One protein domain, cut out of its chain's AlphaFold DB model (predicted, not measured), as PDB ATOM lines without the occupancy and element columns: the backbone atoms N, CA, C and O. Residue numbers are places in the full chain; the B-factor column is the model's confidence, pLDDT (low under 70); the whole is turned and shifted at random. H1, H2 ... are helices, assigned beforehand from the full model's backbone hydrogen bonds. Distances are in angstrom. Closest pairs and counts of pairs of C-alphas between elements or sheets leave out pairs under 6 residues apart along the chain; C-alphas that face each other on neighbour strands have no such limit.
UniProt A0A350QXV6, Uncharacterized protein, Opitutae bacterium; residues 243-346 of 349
ATOM      1  N   ASN A 243     -20.919 -18.736   8.259       89.50
ATOM      2  CA  ASN A 243     -19.632 -18.068   8.488       89.50
ATOM      3  C   ASN A 243     -18.550 -18.999   9.050       89.50
ATOM      4  O   ASN A 243     -17.396 -18.883   8.652       89.50
ATOM      5  N   GLY A 244     -18.909 -19.930   9.943       90.19
ATOM      6  CA  GLY A 244     -17.939 -20.866  10.519       90.19
ATOM      7  C   GLY A 244     -17.365 -21.828   9.476       90.19
ATOM      8  O   GLY A 244     -16.172 -22.120   9.503       90.19
ATOM      9  N   LEU A 245     -18.193 -22.270   8.522       91.88
ATOM     10  CA  LEU A 245     -17.732 -23.074   7.391       91.88
ATOM     11  C   LEU A 245     -16.811 -22.249   6.485       91.88
ATOM     12  O   LEU A 245     -15.687 -22.661   6.233       91.88
ATOM     13  N   ASN A 246     -17.236 -21.054   6.069       93.50
ATOM     14  CA  ASN A 246     -16.432 -20.196   5.193       93.50
ATOM     15  C   ASN A 246     -15.067 -19.830   5.794       93.50
ATOM     16  O   ASN A 246     -14.075 -19.792   5.071       93.50
ATOM     17  N   GLN A 247     -14.997 -19.581   7.105       92.94
ATOM     18  CA  GLN A 247     -13.733 -19.326   7.804       92.94
ATOM     19  C   GLN A 247     -12.786 -20.526   7.728       92.94
ATOM     20  O   GLN A 247     -11.607 -20.349   7.428       92.94
ATOM     21  N   LEU A 248     -13.298 -21.739   7.954       93.88
ATOM     22  CA  LEU A 248     -12.506 -22.956   7.800       93.88
ATOM     23  C   LEU A 248     -12.033 -23.133   6.356       93.88
ATOM     24  O   LEU A 248     -10.858 -23.402   6.139       93.88
ATOM     25  N   LEU A 249     -12.928 -22.983   5.379       94.94
ATOM     26  CA  LEU A 249     -12.584 -23.177   3.970       94.94
ATOM     27  C   LEU A 249     -11.549 -22.150   3.494       94.94
ATOM     28  O   LEU A 249     -10.611 -22.517   2.802       94.94
ATOM     29  N   THR A 250     -11.658 -20.896   3.944       95.31
ATOM     30  CA  THR A 250     -10.657 -19.837   3.705       95.31
ATOM     31  C   THR A 250      -9.299 -20.223   4.293       95.31
ATOM     32  O   THR A 250      -8.277 -20.064   3.633       95.31
ATOM     33  N   LEU A 251      -9.280 -20.760   5.519       95.12
ATOM     34  CA  LEU A 251      -8.051 -21.230   6.156       95.12
ATOM     35  C   LEU A 251      -7.435 -22.412   5.398       95.12
ATOM     36  O   LEU A 251      -6.224 -22.460   5.239       95.12
ATOM     37  N   LEU A 252      -8.238 -23.378   4.953       95.81
ATOM     38  CA  LEU A 252      -7.734 -24.518   4.186       95.81
ATOM     39  C   LEU A 252      -7.206 -24.075   2.813       95.81
ATOM     40  O   LEU A 252      -6.130 -24.516   2.421       95.81
ATOM     41  N   ALA A 253      -7.903 -23.156   2.139       96.75
ATOM     42  CA  ALA A 253      -7.477 -22.585   0.863       96.75
ATOM     43  C   ALA A 253      -6.125 -21.864   0.981       96.75
ATOM     44  O   ALA A 253      -5.223 -22.149   0.198       96.75
ATOM     45  N   SER A 254      -5.920 -21.040   2.018       95.81
ATOM     46  CA  SER A 254      -4.621 -20.377   2.222       95.81
ATOM     47  C   SER A 254      -3.484 -21.363   2.499       95.81
ATOM     48  O   SER A 254      -2.331 -21.120   2.139       95.81
ATOM     49  N   ARG A 255      -3.784 -22.525   3.099       95.56
ATOM     50  CA  ARG A 255      -2.806 -23.615   3.225       95.56
ATOM     51  C   ARG A 255      -2.487 -24.245   1.864       95.56
ATOM     52  O   ARG A 255      -1.306 -24.458   1.592       95.56
ATOM     53  N   CYS A 256      -3.470 -24.484   0.999       96.38
ATOM     54  CA  CYS A 256      -3.204 -24.936  -0.373       96.38
ATOM     55  C   CYS A 256      -2.319 -23.935  -1.133       96.38
ATOM     56  O   CYS A 256      -1.280 -24.322  -1.668       96.38
ATOM     57  N   ASP A 257      -2.644 -22.641  -1.076       95.19
ATOM     58  CA  ASP A 257      -1.861 -21.583  -1.723       95.19
ATOM     59  C   ASP A 257      -0.423 -21.509  -1.200       95.19
ATOM     60  O   ASP A 257       0.529 -21.400  -1.980       95.19
ATOM     61  N   LEU A 258      -0.232 -21.640   0.118       94.31
ATOM     62  CA  LEU A 258       1.099 -21.719   0.723       94.31
ATOM     63  C   LEU A 258       1.903 -22.903   0.173       94.31
ATOM     64  O   LEU A 258       3.100 -22.762  -0.091       94.31
ATOM     65  N   ALA A 259       1.262 -24.058  -0.006       94.88
ATOM     66  CA  ALA A 259       1.916 -25.225  -0.574       94.88
ATOM     67  C   ALA A 259       2.273 -25.007  -2.056       94.88
ATOM     68  O   ALA A 259       3.379 -25.366  -2.471       94.88
ATOM     69  N   TRP A 260       1.407 -24.357  -2.838       95.19
ATOM     70  CA  TRP A 260       1.646 -24.091  -4.259       95.19
ATOM     71  C   TRP A 260       2.679 -22.997  -4.544       95.19
ATOM     72  O   TRP A 260       3.414 -23.104  -5.528       95.19
ATOM     73  N   LYS A 261       2.790 -21.975  -3.685       91.06
ATOM     74  CA  LYS A 261       3.588 -20.748  -3.903       91.06
ATOM     75  C   LYS A 261       5.020 -20.980  -4.401       91.06
ATOM     76  O   LYS A 261       5.511 -20.205  -5.216       91.06
ATOM     77  N   ASN A 262       5.672 -22.043  -3.929       87.94
ATOM     78  CA  ASN A 262       7.032 -22.431  -4.321       87.94
ATOM     79  C   ASN A 262       7.115 -23.898  -4.764       87.94
ATOM     80  O   ASN A 262       8.184 -24.508  -4.678       87.94
ATOM     81  N   PHE A 263       5.992 -24.488  -5.183       93.62
ATOM     82  CA  PHE A 263       5.952 -25.903  -5.522       93.62
ATOM     83  C   PHE A 263       6.980 -26.210  -6.621       93.62
ATOM     84  O   PHE A 263       7.048 -25.481  -7.617       93.62
ATOM     85  N   PRO A 264       7.796 -27.269  -6.481       90.00
ATOM     86  CA  PRO A 264       8.894 -27.564  -7.393       90.00
ATOM     87  C   PRO A 264       8.405 -28.185  -8.718       90.00
ATOM     88  O   PRO A 264       8.848 -29.258  -9.128       90.00
ATOM     89  N   CYS A 265       7.498 -27.506  -9.422       75.94
ATOM     90  CA  CYS A 265       6.985 -27.918 -10.723       75.94
ATOM     91  C   CYS A 265       8.132 -27.945 -11.746       75.94
ATOM     92  O   CYS A 265       8.683 -26.909 -12.113       75.94
ATOM     93  N   ASN A 266       8.474 -29.134 -12.247       72.81
ATOM     94  CA  ASN A 266       9.447 -29.371 -13.326       72.81
ATOM     95  C   ASN A 266      10.936 -29.160 -12.998       72.81
ATOM     96  O   ASN A 266      11.770 -29.308 -13.897       72.81
ATOM     97  N   THR A 267      11.311 -28.865 -11.750       78.25
ATOM     98  CA  THR A 267      12.733 -28.860 -11.374       78.25
ATOM     99  C   THR A 267      13.238 -30.286 -11.145       78.25
ATOM    100  O   THR A 267      12.567 -31.109 -10.528       78.25
ATOM    101  N   LYS A 268      14.438 -30.585 -11.653       77.75
ATOM    102  CA  LYS A 268      15.188 -31.813 -11.328       77.75
ATOM    103  C   LYS A 268      16.262 -31.565 -10.267       77.75
ATOM    104  O   LYS A 268      17.071 -32.443  -9.992       77.75
ATOM    105  N   ASP A 269      16.318 -30.354  -9.715       89.31
ATOM    106  CA  ASP A 269      17.277 -30.023  -8.671       89.31
ATOM    107  C   ASP A 269      16.826 -30.629  -7.340       89.31
ATOM    108  O   ASP A 269      15.934 -30.114  -6.661       89.31
ATOM    109  N   TYR A 270      17.490 -31.721  -6.968       90.25
ATOM    110  CA  TYR A 270      17.311 -32.413  -5.699       90.25
ATOM    111  C   TYR A 270      17.346 -31.462  -4.490       90.25
ATOM    112  O   TYR A 270      16.514 -31.581  -3.590       90.25
ATOM    113  N   ASN A 271      18.271 -30.495  -4.458       90.94
ATOM    114  CA  ASN A 271      18.409 -29.591  -3.314       90.94
ATOM    115  C   ASN A 271      17.256 -28.593  -3.241       90.94
ATOM    116  O   ASN A 271      16.783 -28.296  -2.146       90.94
ATOM    117  N   ALA A 272      16.781 -28.102  -4.387       91.44
ATOM    118  CA  ALA A 272      15.623 -27.216  -4.439       91.44
ATOM    119  C   ALA A 272      14.365 -27.918  -3.909       91.44
ATOM    120  O   ALA A 272      13.668 -27.371  -3.057       91.44
ATOM    121  N   VAL A 273      14.118 -29.158  -4.344       92.62
ATOM    122  CA  VAL A 273      12.983 -29.971  -3.877       92.62
ATOM    123  C   VAL A 273      13.082 -30.263  -2.376       92.62
ATOM    124  O   VAL A 273      12.101 -30.140  -1.641       92.62
ATOM    125  N   LEU A 274      14.274 -30.634  -1.908       93.06
ATOM    126  CA  LEU A 274      14.519 -30.922  -0.498       93.06
ATOM    127  C   LEU A 274      14.289 -29.686   0.380       93.06
ATOM    128  O   LEU A 274      13.666 -29.789   1.436       93.06
ATOM    129  N   ASN A 275      14.784 -28.524  -0.053       92.69
ATOM    130  CA  ASN A 275      14.605 -27.267   0.668       92.69
ATOM    131  C   ASN A 275      13.138 -26.841   0.690       92.69
ATOM    132  O   ASN A 275      12.654 -26.479   1.757       92.69
ATOM    133  N   TYR A 276      12.413 -26.992  -0.420       94.81
ATOM    134  CA  TYR A 276      10.974 -26.736  -0.466       94.81
ATOM    135  C   TYR A 276      10.209 -27.542   0.598       94.81
ATOM    136  O   TYR A 276       9.476 -26.961   1.394       94.81
ATOM    137  N   LEU A 277      10.416 -28.865   0.680       94.75
ATOM    138  CA  LEU A 277       9.724 -29.689   1.684       94.75
ATOM    139  C   LEU A 277      10.120 -29.316   3.120       94.75
ATOM    140  O   LEU A 277       9.282 -29.348   4.019       94.75
ATOM    141  N   ARG A 278      11.390 -28.955   3.353       93.88
ATOM    142  CA  ARG A 278      11.857 -28.490   4.669       93.88
ATOM    143  C   ARG A 278      11.186 -27.184   5.073       93.88
ATOM    144  O   ARG A 278      10.732 -27.070   6.206       93.88
ATOM    145  N   GLU A 279      11.131 -26.219   4.164       94.12
ATOM    146  CA  GLU A 279      10.478 -24.932   4.396       94.12
ATOM    147  C   GLU A 279       8.983 -25.127   4.654       94.12
ATOM    148  O   GLU A 279       8.478 -24.648   5.668       94.12
ATOM    149  N   LEU A 280       8.306 -25.919   3.817       95.19
ATOM    150  CA  LEU A 280       6.880 -26.215   3.957       95.19
ATOM    151  C   LEU A 280       6.551 -26.831   5.322       95.19
ATOM    152  O   LEU A 280       5.619 -26.391   5.991       95.19
ATOM    153  N   PHE A 281       7.325 -27.826   5.766       93.69
ATOM    154  CA  PHE A 281       7.085 -28.495   7.049       93.69
ATOM    155  C   PHE A 281       7.698 -27.787   8.262       93.69
ATOM    156  O   PHE A 281       7.539 -28.264   9.386       93.69
ATOM    157  N   THR A 282       8.374 -26.650   8.070       91.50
ATOM    158  CA  THR A 282       8.723 -25.757   9.187       91.50
ATOM    159  C   THR A 282       7.474 -25.033   9.708       91.50
ATOM    160  O   THR A 282       7.416 -24.679  10.886       91.50
ATOM    161  N   ASP A 283       6.443 -24.867   8.870       93.12
ATOM    162  CA  ASP A 283       5.119 -24.435   9.318       93.12
ATOM    163  C   ASP A 283       4.416 -25.585  10.066       93.12
ATOM    164  O   ASP A 283       4.066 -26.630   9.508       93.12
ATOM    165  N   GLN A 284       4.210 -25.380  11.368       92.12
ATOM    166  CA  GLN A 284       3.602 -26.368  12.256       92.12
ATOM    167  C   GLN A 284       2.135 -26.664  11.908       92.12
ATOM    168  O   GLN A 284       1.691 -27.799  12.086       92.12
ATOM    169  N   ASP A 285       1.381 -25.673  11.426       93.81
ATOM    170  CA  ASP A 285      -0.003 -25.877  10.998       93.81
ATOM    171  C   ASP A 285      -0.040 -26.757   9.745       93.81
ATOM    172  O   ASP A 285      -0.830 -27.695   9.685       93.81
ATOM    173  N   MET A 286       0.857 -26.515   8.786       94.75
ATOM    174  CA  MET A 286       0.971 -27.319   7.570       94.75
ATOM    175  C   MET A 286       1.363 -28.771   7.873       94.75
ATOM    176  O   MET A 286       0.722 -29.709   7.395       94.75
ATOM    177  N   ALA A 287       2.383 -28.975   8.711       94.81
ATOM    178  CA  ALA A 287       2.825 -30.314   9.099       94.81
ATOM    179  C   ALA A 287       1.724 -31.106   9.826       94.81
ATOM    180  O   ALA A 287       1.585 -32.309   9.617       94.81
ATOM    181  N   ARG A 288       0.916 -30.441  10.664       94.94
ATOM    182  CA  ARG A 288      -0.212 -31.081  11.359       94.94
ATOM    183  C   ARG A 288      -1.402 -31.345  10.443       94.94
ATOM    184  O   ARG A 288      -1.992 -32.416  10.547       94.94
ATOM    185  N   LEU A 289      -1.725 -30.420   9.537       95.12
ATOM    186  CA  LEU A 289      -2.774 -30.595   8.528       95.12
ATOM    187  C   LEU A 289      -2.491 -31.823   7.655       95.12
ATOM    188  O   LEU A 289      -3.361 -32.678   7.496       95.12
ATOM    189  N   LEU A 290      -1.257 -31.951   7.160       95.12
ATOM    190  CA  LEU A 290      -0.821 -33.077   6.327       95.12
ATOM    191  C   LEU A 290      -0.544 -34.368   7.122       95.12
ATOM    192  O   LEU A 290      -0.348 -35.423   6.518       95.12
ATOM    193  N   GLY A 291      -0.541 -34.297   8.457       93.38
ATOM    194  CA  GLY A 291      -0.542 -35.447   9.362       93.38
ATOM    195  C   GLY A 291       0.517 -36.500   9.028       93.38
ATOM    196  O   GLY A 291       1.704 -36.196   8.904       93.38
ATOM    197  N   ASP A 292       0.082 -37.749   8.864       90.12
ATOM    198  CA  ASP A 292       0.959 -38.909   8.646       90.12
ATOM    199  C   ASP A 292       1.915 -38.731   7.459       90.12
ATOM    200  O   ASP A 292       3.058 -39.194   7.511       90.12
ATOM    201  N   PHE A 293       1.498 -38.011   6.411       94.56
ATOM    202  CA  PHE A 293       2.376 -37.711   5.284       94.56
ATOM    203  C   PHE A 293       3.599 -36.915   5.747       94.56
ATOM    204  O   PHE A 293       4.729 -37.377   5.574       94.56
ATOM    205  N   ALA A 294       3.390 -35.775   6.412       95.06
ATOM    206  CA  ALA A 294       4.480 -34.940   6.912       95.06
ATOM    207  C   ALA A 294       5.389 -35.719   7.877       95.06
ATOM    208  O   ALA A 294       6.614 -35.688   7.743       95.06
ATOM    209  N   PHE A 295       4.805 -36.495   8.793       91.56
ATOM    210  CA  PHE A 295       5.554 -37.267   9.790       91.56
ATOM    211  C   PHE A 295       6.326 -38.457   9.201       91.56
ATOM    212  O   PHE A 295       7.343 -38.861   9.764       91.56
ATOM    213  N   SER A 296       5.915 -38.982   8.045       93.19
ATOM    214  CA  SER A 296       6.672 -40.012   7.322       93.19
ATOM    215  C   SER A 296       7.879 -39.453   6.550       93.19
ATOM    216  O   SER A 296       8.854 -40.175   6.306       93.19
ATOM    217  N   ILE A 297       7.824 -38.173   6.165       94.56
ATOM    218  CA  ILE A 297       8.841 -37.506   5.343       94.56
ATOM    219  C   ILE A 297       9.857 -36.748   6.201       94.56
ATOM    220  O   ILE A 297      11.058 -36.849   5.944       94.56
ATOM    221  N   LEU A 298       9.408 -36.043   7.244       93.44
ATOM    222  CA  LEU A 298      10.241 -35.221   8.128       93.44
ATOM    223  C   LEU A 298      11.514 -35.932   8.636       93.44
ATOM    224  O   LEU A 298      12.591 -35.350   8.497       93.44
ATOM    225  N   PRO A 299      11.469 -37.187   9.133       93.00
ATOM    226  CA  PRO A 299      12.675 -37.893   9.578       93.00
ATOM    227  C   PRO A 299      13.698 -38.139   8.463       93.00
ATOM    228  O   PRO A 299      14.892 -38.246   8.729       93.00
ATOM    229  N   LYS A 300      13.245 -38.229   7.206       94.06
ATOM    230  CA  LYS A 300      14.097 -38.502   6.041       94.06
ATOM    231  C   LYS A 300      14.758 -37.239   5.498       94.06
ATOM    232  O   LYS A 300      15.853 -37.319   4.951       94.06
ATOM    233  N   ILE A 301      14.099 -36.089   5.649       93.19
ATOM    234  CA  ILE A 301      14.600 -34.793   5.167       93.19
ATOM    235  C   ILE A 301      15.244 -33.946   6.273       93.19
ATOM    236  O   ILE A 301      15.918 -32.964   5.967       93.19
ATOM    237  N   GLY A 302      15.046 -34.292   7.545       87.44
ATOM    238  CA  GLY A 302      15.572 -33.571   8.703       87.44
ATOM    239  C   GLY A 302      17.080 -33.761   8.947       87.44
ATOM    240  O   GLY A 302      17.773 -34.416   8.163       87.44
ATOM    241  N   PRO A 303      17.619 -33.185  10.038       83.06
ATOM    242  CA  PRO A 303      19.031 -33.318  10.398       83.06
ATOM    243  C   PRO A 303      19.440 -34.788  10.576       83.06
ATOM    244  O   PRO A 303      18.861 -35.501  11.389       83.06
ATOM    245  N   GLY A 304      20.442 -35.241   9.818       81.75
ATOM    246  CA  GLY A 304      20.912 -36.633   9.848       81.75
ATOM    247  C   GLY A 304      20.046 -37.631   9.069       81.75
ATOM    248  O   GLY A 304      20.424 -38.796   8.971       81.75
ATOM    249  N   GLY A 305      18.924 -37.189   8.491       86.25
ATOM    250  CA  GLY A 305      18.109 -37.985   7.579       86.25
ATOM    251  C   GLY A 305      18.710 -38.048   6.174       86.25
ATOM    252  O   GLY A 305      19.380 -37.118   5.718       86.25
ATOM    253  N   THR A 306      18.454 -39.151   5.473       88.62
ATOM    254  CA  THR A 306      18.794 -39.314   4.056       88.62
ATOM    255  C   THR A 306      17.574 -39.799   3.290       88.62
ATOM    256  O   THR A 306      16.977 -40.813   3.659       88.62
ATOM    257  N   ILE A 307      17.237 -39.115   2.199       92.81
ATOM    258  CA  ILE A 307      16.193 -39.518   1.259       92.81
ATOM    259  C   ILE A 307      16.819 -39.694  -0.125       92.81
ATOM    260  O   ILE A 307      17.638 -38.882  -0.546       92.81
ATOM    261  N   GLY A 308      16.488 -40.781  -0.819       92.69
ATOM    262  CA  GLY A 308      16.913 -40.961  -2.207       92.69
ATOM    263  C   GLY A 308      16.130 -40.042  -3.143       92.69
ATOM    264  O   GLY A 308      14.997 -39.673  -2.842       92.69
ATOM    265  N   GLU A 309      16.700 -39.709  -4.300       90.50
ATOM    266  CA  GLU A 309      16.044 -38.862  -5.307       90.50
ATOM    267  C   GLU A 309      14.685 -39.432  -5.756       90.50
ATOM    268  O   GLU A 309      13.696 -38.704  -5.819       90.50
ATOM    269  N   ASP A 310      14.595 -40.747  -5.975       91.06
ATOM    270  CA  ASP A 310      13.338 -41.412  -6.339       91.06
ATOM    271  C   ASP A 310      12.264 -41.284  -5.254       91.06
ATOM    272  O   ASP A 310      11.098 -41.028  -5.554       91.06
ATOM    273  N   ASP A 311      12.638 -41.457  -3.987       92.56
ATOM    274  CA  ASP A 311      11.697 -41.357  -2.871       92.56
ATOM    275  C   ASP A 311      11.296 -39.908  -2.596       92.56
ATOM    276  O   ASP A 311      10.146 -39.650  -2.242       92.56
ATOM    277  N   LEU A 312      12.204 -38.959  -2.827       93.31
ATOM    278  CA  LEU A 312      11.908 -37.533  -2.782       93.31
ATOM    279  C   LEU A 312      10.896 -37.153  -3.873       93.31
ATOM    280  O   LEU A 312       9.894 -36.500  -3.588       93.31
ATOM    281  N   ASN A 313      11.090 -37.643  -5.099       90.88
ATOM    282  CA  ASN A 313      10.152 -37.439  -6.202       90.88
ATOM    283  C   ASN A 313       8.777 -38.067  -5.923       90.88
ATOM    284  O   ASN A 313       7.747 -37.466  -6.232       90.88
ATOM    285  N   LYS A 314       8.732 -39.262  -5.314       93.12
ATOM    286  CA  LYS A 314       7.468 -39.868  -4.860       93.12
ATOM    287  C   LYS A 314       6.784 -39.006  -3.804       93.12
ATOM    288  O   LYS A 314       5.576 -38.814  -3.901       93.12
ATOM    289  N   ALA A 315       7.535 -38.480  -2.836       94.44
ATOM    290  CA  ALA A 315       6.990 -37.623  -1.787       94.44
ATOM    291  C   ALA A 315       6.359 -36.351  -2.371       94.44
ATOM    292  O   ALA A 315       5.232 -36.023  -2.021       94.44
ATOM    293  N   VAL A 316       7.022 -35.683  -3.320       94.50
ATOM    294  CA  VAL A 316       6.458 -34.497  -3.990       94.50
ATOM    295  C   VAL A 316       5.173 -34.831  -4.744       94.50
ATOM    296  O   VAL A 316       4.187 -34.125  -4.588       94.50
ATOM    297  N   ARG A 317       5.138 -35.931  -5.505       94.06
ATOM    298  CA  ARG A 317       3.910 -36.359  -6.204       94.06
ATOM    299  C   ARG A 317       2.783 -36.718  -5.237       94.06
ATOM    300  O   ARG A 317       1.613 -36.509  -5.536       94.06
ATOM    301  N   GLN A 318       3.114 -37.304  -4.090       95.50
ATOM    302  CA  GLN A 318       2.129 -37.578  -3.045       95.50
ATOM    303  C   GLN A 318       1.584 -36.281  -2.451       95.50
ATOM    304  O   GLN A 318       0.370 -36.165  -2.326       95.50
ATOM    305  N   LEU A 319       2.447 -35.305  -2.156       96.62
ATOM    306  CA  LEU A 319       2.035 -33.980  -1.701       96.62
ATOM    307  C   LEU A 319       1.130 -33.291  -2.729       96.62
ATOM    308  O   LEU A 319       0.063 -32.825  -2.359       96.62
ATOM    309  N   GLU A 320       1.518 -33.293  -4.006       96.44
ATOM    310  CA  GLU A 320       0.724 -32.749  -5.115       96.44
ATOM    311  C   GLU A 320      -0.697 -33.325  -5.103       96.44
ATOM    312  O   GLU A 320      -1.683 -32.596  -5.034       96.44
ATOM    313  N   ASN A 321      -0.804 -34.655  -5.072       96.12
ATOM    314  CA  ASN A 321      -2.088 -35.348  -5.032       96.12
ATOM    315  C   ASN A 321      -2.895 -35.048  -3.760       96.12
ATOM    316  O   ASN A 321      -4.122 -35.062  -3.805       96.12
ATOM    317  N   LEU A 322      -2.235 -34.840  -2.618       95.81
ATOM    318  CA  LEU A 322      -2.910 -34.494  -1.367       95.81
ATOM    319  C   LEU A 322      -3.477 -33.075  -1.410       95.81
ATOM    320  O   LEU A 322      -4.599 -32.881  -0.949       95.81
ATOM    321  N   ILE A 323      -2.740 -32.118  -1.978       96.69
ATOM    322  CA  ILE A 323      -3.212 -30.737  -2.129       96.69
ATOM    323  C   ILE A 323      -4.409 -30.702  -3.082       96.69
ATOM    324  O   ILE A 323      -5.447 -30.176  -2.702       96.69
ATOM    325  N   TRP A 324      -4.324 -31.370  -4.239       96.81
ATOM    326  CA  TRP A 324      -5.458 -31.479  -5.166       96.81
ATOM    327  C   TRP A 324      -6.703 -32.072  -4.503       96.81
ATOM    328  O   TRP A 324      -7.790 -31.516  -4.603       96.81
ATOM    329  N   LYS A 325      -6.548 -33.167  -3.747       95.56
ATOM    330  CA  LYS A 325      -7.668 -33.765  -3.002       95.56
ATOM    331  C   LYS A 325      -8.256 -32.823  -1.956       95.56
ATOM    332  O   LYS A 325      -9.455 -32.881  -1.699       95.56
ATOM    333  N   LEU A 326      -7.423 -32.008  -1.310       96.00
ATOM    334  CA  LEU A 326      -7.890 -31.027  -0.340       96.00
ATOM    335  C   LEU A 326      -8.682 -29.912  -1.034       96.00
ATOM    336  O   LEU A 326      -9.737 -29.537  -0.537       96.00
ATOM    337  N   GLU A 327      -8.219 -29.427  -2.183       96.50
ATOM    338  CA  GLU A 327      -8.930 -28.432  -2.994       96.50
ATOM    339  C   GLU A 327     -10.272 -28.962  -3.515       96.50
ATOM    340  O   GLU A 327     -11.291 -28.285  -3.367       96.50
ATOM    341  N   ASP A 328     -10.304 -30.199  -4.017       95.81
ATOM    342  CA  ASP A 328     -11.545 -30.875  -4.409       95.81
ATOM    343  C   ASP A 328     -12.519 -30.957  -3.219       95.81
ATOM    344  O   ASP A 328     -13.685 -30.580  -3.326       95.81
ATOM    345  N   ALA A 329     -12.034 -31.356  -2.039       93.25
ATOM    346  CA  ALA A 329     -12.856 -31.436  -0.831       93.25
ATOM    347  C   ALA A 329     -13.361 -30.060  -0.345       93.25
ATOM    348  O   ALA A 329     -14.479 -29.959   0.169       93.25
ATOM    349  N   ILE A 330     -12.563 -28.994  -0.501       95.25
ATOM    350  CA  ILE A 330     -12.977 -27.612  -0.207       95.25
ATOM    351  C   ILE A 330     -14.152 -27.214  -1.107       95.25
ATOM    352  O   ILE A 330     -15.135 -26.654  -0.612       95.25
ATOM    353  N   LEU A 331     -14.077 -27.532  -2.404       94.31
ATOM    354  CA  LEU A 331     -15.159 -27.281  -3.358       94.31
ATOM    355  C   LEU A 331     -16.420 -28.074  -2.997       94.31
ATOM    356  O   LEU A 331     -17.516 -27.510  -2.958       94.31
ATOM    357  N   GLU A 332     -16.272 -29.361  -2.674       91.81
ATOM    358  CA  GLU A 332     -17.384 -30.250  -2.313       91.81
ATOM    359  C   GLU A 332     -18.121 -29.819  -1.037       91.81
ATOM    360  O   GLU A 332     -19.322 -30.065  -0.904       91.81
ATOM    361  N   CYS A 333     -17.442 -29.142  -0.104       89.50
ATOM    362  CA  CYS A 333     -18.075 -28.623   1.110       89.50
ATOM    363  C   CYS A 333     -19.126 -27.533   0.841       89.50
ATOM    364  O   CYS A 333     -19.962 -27.292   1.714       89.50
ATOM    365  N   GLY A 334     -19.094 -26.875  -0.324       84.94
ATOM    366  CA  GLY A 334     -20.116 -25.909  -0.730       84.94
ATOM    367  C   GLY A 334     -20.177 -24.666   0.163       84.94
ATOM    368  O   GLY A 334     -21.186 -24.422   0.827       84.94
ATOM    369  N   GLY A 335     -19.096 -23.875   0.185       89.06
ATOM    370  CA  GLY A 335     -19.076 -22.556   0.835       89.06
ATOM    371  C   GLY A 335     -20.043 -21.546   0.194       89.06
ATOM    372  O   GLY A 335     -20.771 -21.861  -0.746       89.06
ATOM    373  N   SER A 336     -20.066 -20.302   0.686       93.62
ATOM    374  CA  SER A 336     -20.884 -19.253   0.046       93.62
ATOM    375  C   SER A 336     -20.445 -18.983  -1.399       93.62
ATOM    376  O   SER A 336     -19.284 -19.181  -1.746       93.62
ATOM    377  N   GLU A 337     -21.350 -18.452  -2.229       93.88
ATOM    378  CA  GLU A 337     -21.027 -18.060  -3.612       93.88
ATOM    379  C   GLU A 337     -19.821 -17.111  -3.684       93.88
ATOM    380  O   GLU A 337     -18.953 -17.273  -4.535       93.88
ATOM    381  N   GLU A 338     -19.728 -16.163  -2.746       94.19
ATOM    382  CA  GLU A 338     -18.576 -15.265  -2.620       94.19
ATOM    383  C   GLU A 338     -17.278 -16.031  -2.340       94.19
ATOM    384  O   GLU A 338     -16.264 -15.768  -2.981       94.19
ATOM    385  N   PHE A 339     -17.299 -16.997  -1.414       95.19
ATOM    386  CA  PHE A 339     -16.126 -17.822  -1.130       95.19
ATOM    387  C   PHE A 339     -15.711 -18.624  -2.367       95.19
ATOM    388  O   PHE A 339     -14.536 -18.620  -2.713       95.19
ATOM    389  N   LEU A 340     -16.661 -19.270  -3.046       95.06
ATOM    390  CA  LEU A 340     -16.383 -20.085  -4.231       95.06
ATOM    391  C   LEU A 340     -15.814 -19.250  -5.381       95.06
ATOM    392  O   LEU A 340     -14.873 -19.688  -6.037       95.06
ATOM    393  N   LEU A 341     -16.344 -18.043  -5.604       95.00
ATOM    394  CA  LEU A 341     -15.794 -17.122  -6.597       95.00
ATOM    395  C   LEU A 341     -14.331 -16.809  -6.274       95.00
ATOM    396  O   LEU A 341     -13.473 -16.992  -7.131       95.00
ATOM    397  N   ARG A 342     -14.045 -16.419  -5.027       94.88
ATOM    398  CA  ARG A 342     -12.679 -16.121  -4.584       94.88
ATOM    399  C   ARG A 342     -11.765 -17.339  -4.699       94.88
ATOM    400  O   ARG A 342     -10.683 -17.212  -5.249       94.88
ATOM    401  N   PHE A 343     -12.216 -18.517  -4.270       95.50
ATOM    402  CA  PHE A 343     -11.471 -19.778  -4.373       95.50
ATOM    403  C   PHE A 343     -11.044 -20.111  -5.807       95.50
ATOM    404  O   PHE A 343      -9.959 -20.636  -6.019       95.50
ATOM    405  N   LEU A 344     -11.866 -19.772  -6.801       92.88
ATOM    406  CA  LEU A 344     -11.575 -20.064  -8.205       92.88
ATOM    407  C   LEU A 344     -10.763 -18.973  -8.918       92.88
ATOM    408  O   LEU A 344     -10.239 -19.233 -10.003       92.88
ATOM    409  N   THR A 345     -10.694 -17.752  -8.378       93.31
ATOM    410  CA  THR A 345     -10.109 -16.599  -9.090       93.31
ATOM    411  C   THR A 345      -9.002 -15.864  -8.343       93.31
ATOM    412  O   THR A 345      -8.314 -15.045  -8.951       93.31
ATOM    413  N   GLU A 346      -8.841 -16.104  -7.045       93.31
ATOM    414  CA  GLU A 346      -7.931 -15.375  -6.160       93.31
ATOM    415  C   GLU A 346      -6.976 -16.321  -5.423       93.31
ATOM    416  O   GLU A 346      -7.202 -17.524  -5.344       93.31
TER     417      GLU A 346
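This is residues 243 to 346 of the 349 residues of an uncharacterized protein of Opitutae bacterium (UniProt A0A350QXV6). One long helix, H5, runs along most of an elongated body; H1 packs on its later half, at residues 323 to 330, with H6 beside H1, while H2 packs on its first residues, 309 to 316, H4 crosses H2 at a steep tilt, and the short H3, between H2 and H4 in the chain, stays apart from H5. The printed part has 104 residues with six named helices, H1 to H6 in chain order, and no named strand: all helix. It is only just compact, close to loose, with a radius of gyration of the C-alphas of 14.9 A and spans of 46 by 25 by 18 A.

H5, residues 309 to 332, is 34.6 A long from C-alpha 309 at (16.044, -38.862, -5.307). H1 is residues 243 to 260, 25.5 A; H2 270 to 282, 18.4 A; H3 284 to 289; H4 292 to 301; H6 337 to 345, ending at (-10.109, -16.599, -9.090).

H5, with residues 323 to 330 alone, touches H1 at a shallow tilt of 25 degrees, opposite ways; the closest C-alphas, Cys 256 and Ile 323, are 6.1 A apart. H2 touches H4, closest C-alphas Leu 274 and Ile 301, 6.9 A. Every O i to N i+4 pair is within hydrogen-bond range except in H4, 4 of 6.

The printed part has no cut and no long link. No printed residue is under 70 in pLDDT.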